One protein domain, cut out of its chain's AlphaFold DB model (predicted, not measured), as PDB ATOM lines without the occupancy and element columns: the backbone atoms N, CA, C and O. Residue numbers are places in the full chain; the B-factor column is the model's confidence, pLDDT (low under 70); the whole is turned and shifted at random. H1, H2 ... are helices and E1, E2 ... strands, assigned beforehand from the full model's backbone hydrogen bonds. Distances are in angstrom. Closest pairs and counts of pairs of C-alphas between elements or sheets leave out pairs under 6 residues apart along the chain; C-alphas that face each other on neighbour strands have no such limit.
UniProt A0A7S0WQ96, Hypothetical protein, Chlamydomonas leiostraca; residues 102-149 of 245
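This is residues 102 to 149 of the 245 residues of the protein "Hypothetical protein" of Chlamydomonas leiostraca (UniProt A0A7S0WQ96). This domain has little regular structure: a tiny two-stranded ladder, E1 beside E2, whose strands are joined by a wide loop, residues 107 to 131, with one short helix, H1, just past the end of E2. Early in that loop, residues 111 to 112 fold back along residues 104 to 105 of E1, antiparallel. The printed part has 48 residues, in the order E1, E2, H1; its class is mixed, with 14 residues in named elements. It is compact, with a radius of gyration of the C-alphas of 10.9 A, and spans 30 by 20 by 15 A.

Find C-alpha 104 at (121.739, 230.778, 100.500), where E1, residues 104 to 106, begins. Look next at E2, residues 132 to 134. H1, residues 136 to 143, runs 10.2 A to C-alpha 143 at (128.710, 243.265, 103.651).

E1 and E2 form an antiparallel hairpin at 165 degrees; look at N 105 and O 133, 2.9 A apart. In H1 every O i to N i+4 pair is within hydrogen-bond range. E1 and H1 are only just apart, closest 8.4 A.

The printed part has no cut. E1 to E2 is a long link. Confidence is low at residues 117, 119 to 120 and 140 to 149.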
ATOM      1  N   ILE A 102     114.707 232.352  99.704       88.06
ATOM      2  CA  ILE A 102     115.939 231.587  99.915       88.06
ATOM      3  C   ILE A 102     117.138 232.524  99.743       88.06
ATOM      4  O   ILE A 102     117.310 233.144  98.694       88.06
ATOM      5  N   VAL A 103     117.978 232.630 100.772       90.62
ATOM      6  CA  VAL A 103     119.125 233.549 100.794       90.62
ATOM      7  C   VAL A 103     120.448 232.862 100.485       90.62
ATOM      8  O   VAL A 103     121.381 233.519 100.024       90.62
ATOM      9  N   ALA A 104     120.540 231.559 100.745       93.94
ATOM     10  CA  ALA A 104     121.739 230.778 100.500       93.94
ATOM     11  C   ALA A 104     121.451 229.276 100.445       93.94
ATOM     12  O   ALA A 104     120.408 228.810 100.906       93.94
ATOM     13  N   PHE A 105     122.411 228.508  99.942       95.00
ATOM     14  CA  PHE A 105     122.397 227.051 100.012       95.00
ATOM     15  C   PHE A 105     123.805 226.499 100.234       95.00
ATOM     16  O   PHE A 105     124.798 227.112  99.854       95.00
ATOM     17  N   ASN A 106     123.896 225.326 100.850       95.44
ATOM     18  CA  ASN A 106     125.128 224.559 100.938       95.44
ATOM     19  C   ASN A 106     125.148 223.464  99.865       95.44
ATOM     20  O   ASN A 106     124.112 222.890  99.533       95.44
ATOM     21  N   THR A 107     126.335 223.077  99.402       94.56
ATOM     22  CA  THR A 107     126.488 221.970  98.436       94.56
ATOM     23  C   THR A 107     126.139 220.588  98.992       94.56
ATOM     24  O   THR A 107     126.104 219.628  98.233       94.56
ATOM     25  N   ASN A 108     125.862 220.464 100.293       93.50
ATOM     26  CA  ASN A 108     125.312 219.253 100.910       93.50
ATOM     27  C   ASN A 108     123.768 219.241 100.965       93.50
ATOM     28  O   ASN A 108     123.196 218.441 101.699       93.50
ATOM     29  N   GLY A 109     123.093 220.137 100.235       93.88
ATOM     30  CA  GLY A 109     121.635 220.141 100.068       93.88
ATOM     31  C   GLY A 109     120.859 221.016 101.057       93.88
ATOM     32  O   GLY A 109     119.651 221.174 100.908       93.88
ATOM     33  N   TRP A 110     121.520 221.630 102.042       93.44
ATOM     34  CA  TRP A 110     120.842 222.527 102.978       93.44
ATOM     35  C   TRP A 110     120.517 223.870 102.333       93.44
ATOM     36  O   TRP A 110     121.417 224.597 101.917       93.44
ATOM     37  N   VAL A 111     119.241 224.236 102.339       93.25
ATOM     38  CA  VAL A 111     118.755 225.546 101.901       93.25
ATOM     39  C   VAL A 111     118.547 226.440 103.123       93.25
ATOM     40  O   VAL A 111     118.079 225.986 104.165       93.25
ATOM     41  N   LYS A 112     118.928 227.714 103.020       89.88
ATOM     42  CA  LYS A 112     118.862 228.683 104.116       89.88
ATOM     43  C   LYS A 112     117.973 229.854 103.723       89.88
ATOM     44  O   LYS A 112     118.207 230.500 102.703       89.88
ATOM     45  N   ALA A 113     116.986 230.141 104.566       85.62
ATOM     46  CA  ALA A 113     116.157 231.345 104.484       85.62
ATOM     47  C   ALA A 113     116.748 232.522 105.284       85.62
ATOM     48  O   ALA A 113     116.384 233.669 105.055       85.62
ATOM     49  N   LEU A 114     117.692 232.246 106.191       80.44
ATOM     50  CA  LEU A 114     118.368 233.238 107.025       80.44
ATOM     51  C   LEU A 114     119.866 232.925 107.117       80.44
ATOM     52  O   LEU A 114     120.272 231.759 107.091       80.44
ATOM     53  N   LEU A 115     120.679 233.971 107.256       82.75
ATOM     54  CA  LEU A 115     122.112 233.871 107.508       82.75
ATOM     55  C   LEU A 115     122.474 234.641 108.769       82.75
ATOM     56  O   LEU A 115     122.008 235.756 108.985       82.75
ATOM     57  N   GLN A 116     123.346 234.042 109.575       73.06
ATOM     58  CA  GLN A 116     124.029 234.778 110.628       73.06
ATOM     59  C   GLN A 116     124.990 235.801 110.005       73.06
ATOM     60  O   GLN A 116     125.403 235.625 108.852       73.06
ATOM     61  N   PRO A 117     125.391 236.842 110.749       69.25
ATOM     62  CA  PRO A 117     126.515 237.681 110.358       69.25
ATOM     63  C   PRO A 117     127.749 236.842 110.006       69.25
ATOM     64  O   PRO A 117     127.970 235.780 110.593       69.25
ATOM     65  N   MET A 118     128.574 237.326 109.076       72.19
ATOM     66  CA  MET A 118     129.710 236.556 108.543       72.19
ATOM     67  C   MET A 118     130.699 236.088 109.625       72.19
ATOM     68  O   MET A 118     131.331 235.050 109.456       72.19
ATOM     69  N   HIS A 119     130.804 236.794 110.758       64.38
ATOM     70  CA  HIS A 119     131.667 236.390 111.875       64.38
ATOM     71  C   HIS A 119     131.208 235.103 112.585       64.38
ATOM     72  O   HIS A 119     132.008 234.483 113.275       64.38
ATOM     73  N   GLY A 120     129.945 234.695 112.424       68.19
ATOM     74  CA  GLY A 120     129.410 233.443 112.969       68.19
ATOM     75  C   GLY A 120     129.549 232.246 112.025       68.19
ATOM     76  O   GLY A 120     129.058 231.162 112.331       68.19
ATOM     77  N   TRP A 121     130.152 232.418 110.845       83.25
ATOM     78  CA  TRP A 121     130.218 231.350 109.853       83.25
ATOM     79  C   TRP A 121     131.339 230.364 110.171       83.25
ATOM     80  O   TRP A 121     132.475 230.748 110.438       83.25
ATOM     81  N   VAL A 122     131.023 229.072 110.081       80.56
ATOM     82  CA  VAL A 122     131.975 227.981 110.303       80.56
ATOM     83  C   VAL A 122     132.297 227.306 108.975       80.56
ATOM     84  O   VAL A 122     131.400 226.946 108.205       80.56
ATOM     85  N   LYS A 123     133.591 227.103 108.708       84.88
ATOM     86  CA  LYS A 123     134.050 226.308 107.568       84.88
ATOM     87  C   LYS A 123     133.701 224.839 107.811       84.88
ATOM     88  O   LYS A 123     134.205 224.236 108.749       84.88
ATOM     89  N   TRP A 124     132.861 224.266 106.952       85.56
ATOM     90  CA  TRP A 124     132.413 222.874 107.087       85.56
ATOM     91  C   TRP A 124     133.109 221.904 106.121       85.56
ATOM     92  O   TRP A 124     133.087 220.698 106.337       85.56
ATOM     93  N   THR A 125     133.726 222.412 105.055       89.56
ATOM     94  CA  THR A 125     134.467 221.613 104.071       89.56
ATOM     95  C   THR A 125     135.710 222.361 103.599       89.56
ATOM     96  O   THR A 125     135.748 223.594 103.602       89.56
ATOM     97  N   ALA A 126     136.750 221.612 103.230       89.94
ATOM     98  CA  ALA A 126     137.971 222.130 102.616       89.94
ATOM     99  C   ALA A 126     138.030 221.882 101.099       89.94
ATOM    100  O   ALA A 126     138.968 222.337 100.451       89.94
ATOM    101  N   GLU A 127     137.052 221.169 100.539       93.62
ATOM    102  CA  GLU A 127     137.033 220.818  99.122       93.62
ATOM    103  C   GLU A 127     136.691 222.027  98.243       93.62
ATOM    104  O   GLU A 127     135.711 222.737  98.482       93.62
ATOM    105  N   ALA A 128     137.477 222.237  97.188       88.31
ATOM    106  CA  ALA A 128     137.212 223.280  96.207       88.31
ATOM    107  C   ALA A 128     135.871 223.033  95.494       88.31
ATOM    108  O   ALA A 128     135.546 221.908  95.123       88.31
ATOM    109  N   GLY A 129     135.083 224.091  95.310       88.88
ATOM    110  CA  GLY A 129     133.752 224.005  94.697       88.88
ATOM    111  C   GLY A 129     132.639 223.519  95.634       88.88
ATOM    112  O   GLY A 129     131.474 223.565  95.246       88.88
ATOM    113  N   LYS A 130     132.956 223.113  96.873       92.62
ATOM    114  CA  LYS A 130     131.964 222.837  97.922       92.62
ATOM    115  C   LYS A 130     131.917 223.977  98.932       92.62
ATOM    116  O   LYS A 130     132.934 224.591  99.243       92.62
ATOM    117  N   GLY A 131     130.733 224.266  99.465       94.31
ATOM    118  CA  GLY A 131     130.590 225.341 100.442       94.31
ATOM    119  C   GLY A 131     129.190 225.923 100.542       94.31
ATOM    120  O   GLY A 131     128.212 225.284 100.159       94.31
ATOM    121  N   LEU A 132     129.138 227.130 101.105       93.56
ATOM    122  CA  LEU A 132     127.953 227.971 101.222       93.56
ATOM    123  C   LEU A 132     127.916 228.948 100.042       93.56
ATOM    124  O   LEU A 132     128.833 229.745  99.863       93.56
ATOM    125  N   PHE A 133     126.837 228.910  99.274       93.75
ATOM    126  CA  PHE A 133     126.550 229.827  98.183       93.75
ATOM    127  C   PHE A 133     125.489 230.809  98.658       93.75
ATOM    128  O   PHE A 133     124.363 230.412  98.954       93.75
ATOM    129  N   VAL A 134     125.857 232.083  98.759       92.00
ATOM    130  CA  VAL A 134     124.970 233.161  99.206       92.00
ATOM    131  C   VAL A 134     124.547 233.984  98.005       92.00
ATOM    132  O   VAL A 134     125.360 234.295  97.138       92.00
ATOM    133  N   ARG A 135     123.265 234.334  97.944       87.69
ATOM    134  CA  ARG A 135     122.725 235.186  96.886       87.69
ATOM    135  C   ARG A 135     123.397 236.565  96.933       87.69
ATOM    136  O   ARG A 135     123.621 237.103  98.017       87.69
ATOM    137  N   ASN A 136     123.730 237.131  95.774       78.00
ATOM    138  CA  ASN A 136     124.550 238.350  95.691       78.00
ATOM    139  C   ASN A 136     123.947 239.558  96.424       78.00
ATOM    140  O   ASN A 136     124.675 240.302  97.069       78.00
ATOM    141  N   ASP A 137     122.632 239.750  96.349       74.62
ATOM    142  CA  ASP A 137     121.908 240.814  97.051       74.62
ATOM    143  C   ASP A 137     122.031 240.686  98.578       74.62
ATOM    144  O   ASP A 137     122.323 241.656  99.273       74.62
ATOM    145  N   VAL A 138     121.898 239.465  99.095       77.88
ATOM    146  CA  VAL A 138     122.067 239.151 100.517       77.88
ATOM    147  C   VAL A 138     123.519 239.314 100.939       77.88
ATOM    148  O   VAL A 138     123.782 239.861 102.005       77.88
ATOM    149  N   LEU A 139     124.467 238.859 100.118       78.94
ATOM    150  CA  LEU A 139     125.892 239.018 100.392       78.94
ATOM    151  C   LEU A 139     126.260 240.501 100.490       78.94
ATOM    152  O   LEU A 139     126.919 240.897 101.444       78.94
ATOM    153  N   LEU A 140     125.780 241.329  99.559       69.81
ATOM    154  CA  LEU A 140     125.980 242.777  99.596       69.81
ATOM    155  C   LEU A 140     125.341 243.404 100.837       69.81
ATOM    156  O   LEU A 140     125.983 244.210 101.501       69.81
ATOM    157  N   ALA A 141     124.127 242.996 101.205       64.75
ATOM    158  CA  ALA A 141     123.466 243.486 102.409       64.75
ATOM    159  C   ALA A 141     124.189 243.051 103.700       64.75
ATOM    160  O   ALA A 141     124.310 243.843 104.633       64.75
ATOM    161  N   LEU A 142     124.735 241.833 103.754       69.44
ATOM    162  CA  LEU A 142     125.591 241.366 104.851       69.44
ATOM    163  C   LEU A 142     126.896 242.164 104.918       69.44
ATOM    164  O   LEU A 142     127.288 242.600 105.995       69.44
ATOM    165  N   MET A 143     127.521 242.419 103.768       64.12
ATOM    166  CA  MET A 143     128.710 243.265 103.651       64.12
ATOM    167  C   MET A 143     128.430 244.739 103.949       64.12
ATOM    168  O   MET A 143     129.366 245.490 104.188       64.12
ATOM    169  N   GLN A 144     127.174 245.180 103.923       58.28
ATOM    170  CA  GLN A 144     126.754 246.536 104.283       58.28
ATOM    171  C   GLN A 144     126.231 246.627 105.727       58.28
ATOM    172  O   GLN A 144     125.927 247.725 106.185       58.28
ATOM    173  N   GLY A 145     126.167 245.503 106.457       53.75
ATOM    174  CA  GLY A 145     125.670 245.442 107.838       53.75
ATOM    175  C   GLY A 145     124.141 245.488 107.971       53.75
ATOM    176  O   GLY A 145     123.624 245.720 109.058       53.75
ATOM    177  N   VAL A 146     123.394 245.270 106.885       52.53
ATOM    178  CA  VAL A 146     121.937 245.492 106.818       52.53
ATOM    179  C   VAL A 146     121.118 244.265 107.262       52.53
ATOM    180  O   VAL A 146     119.949 244.400 107.608       52.53
ATOM    181  N   LEU A 147     121.702 243.059 107.309       47.81
ATOM    182  CA  LEU A 147     120.935 241.810 107.490       47.81
ATOM    183  C   LEU A 147     120.840 241.255 108.927       47.81
ATOM    184  O   LEU A 147     120.321 240.157 109.120       47.81
ATOM    185  N   ALA A 148     121.297 241.983 109.948       45.44
ATOM    186  CA  ALA A 148     121.183 241.562 111.350       45.44
ATOM    187  C   ALA A 148     119.970 242.215 112.035       45.44
ATOM    188  O   ALA A 148     120.117 243.000 112.967       45.44
ATOM    189  N   HIS A 149     118.755 241.911 111.574       40.50
ATOM    190  CA  HIS A 149     117.538 242.405 112.223       40.50
ATOM    191  C   HIS A 149     116.557 241.276 112.520       40.50
ATOM    192  O   HIS A 149     115.509 241.211 111.904       40.50
TER     193      HIS A 149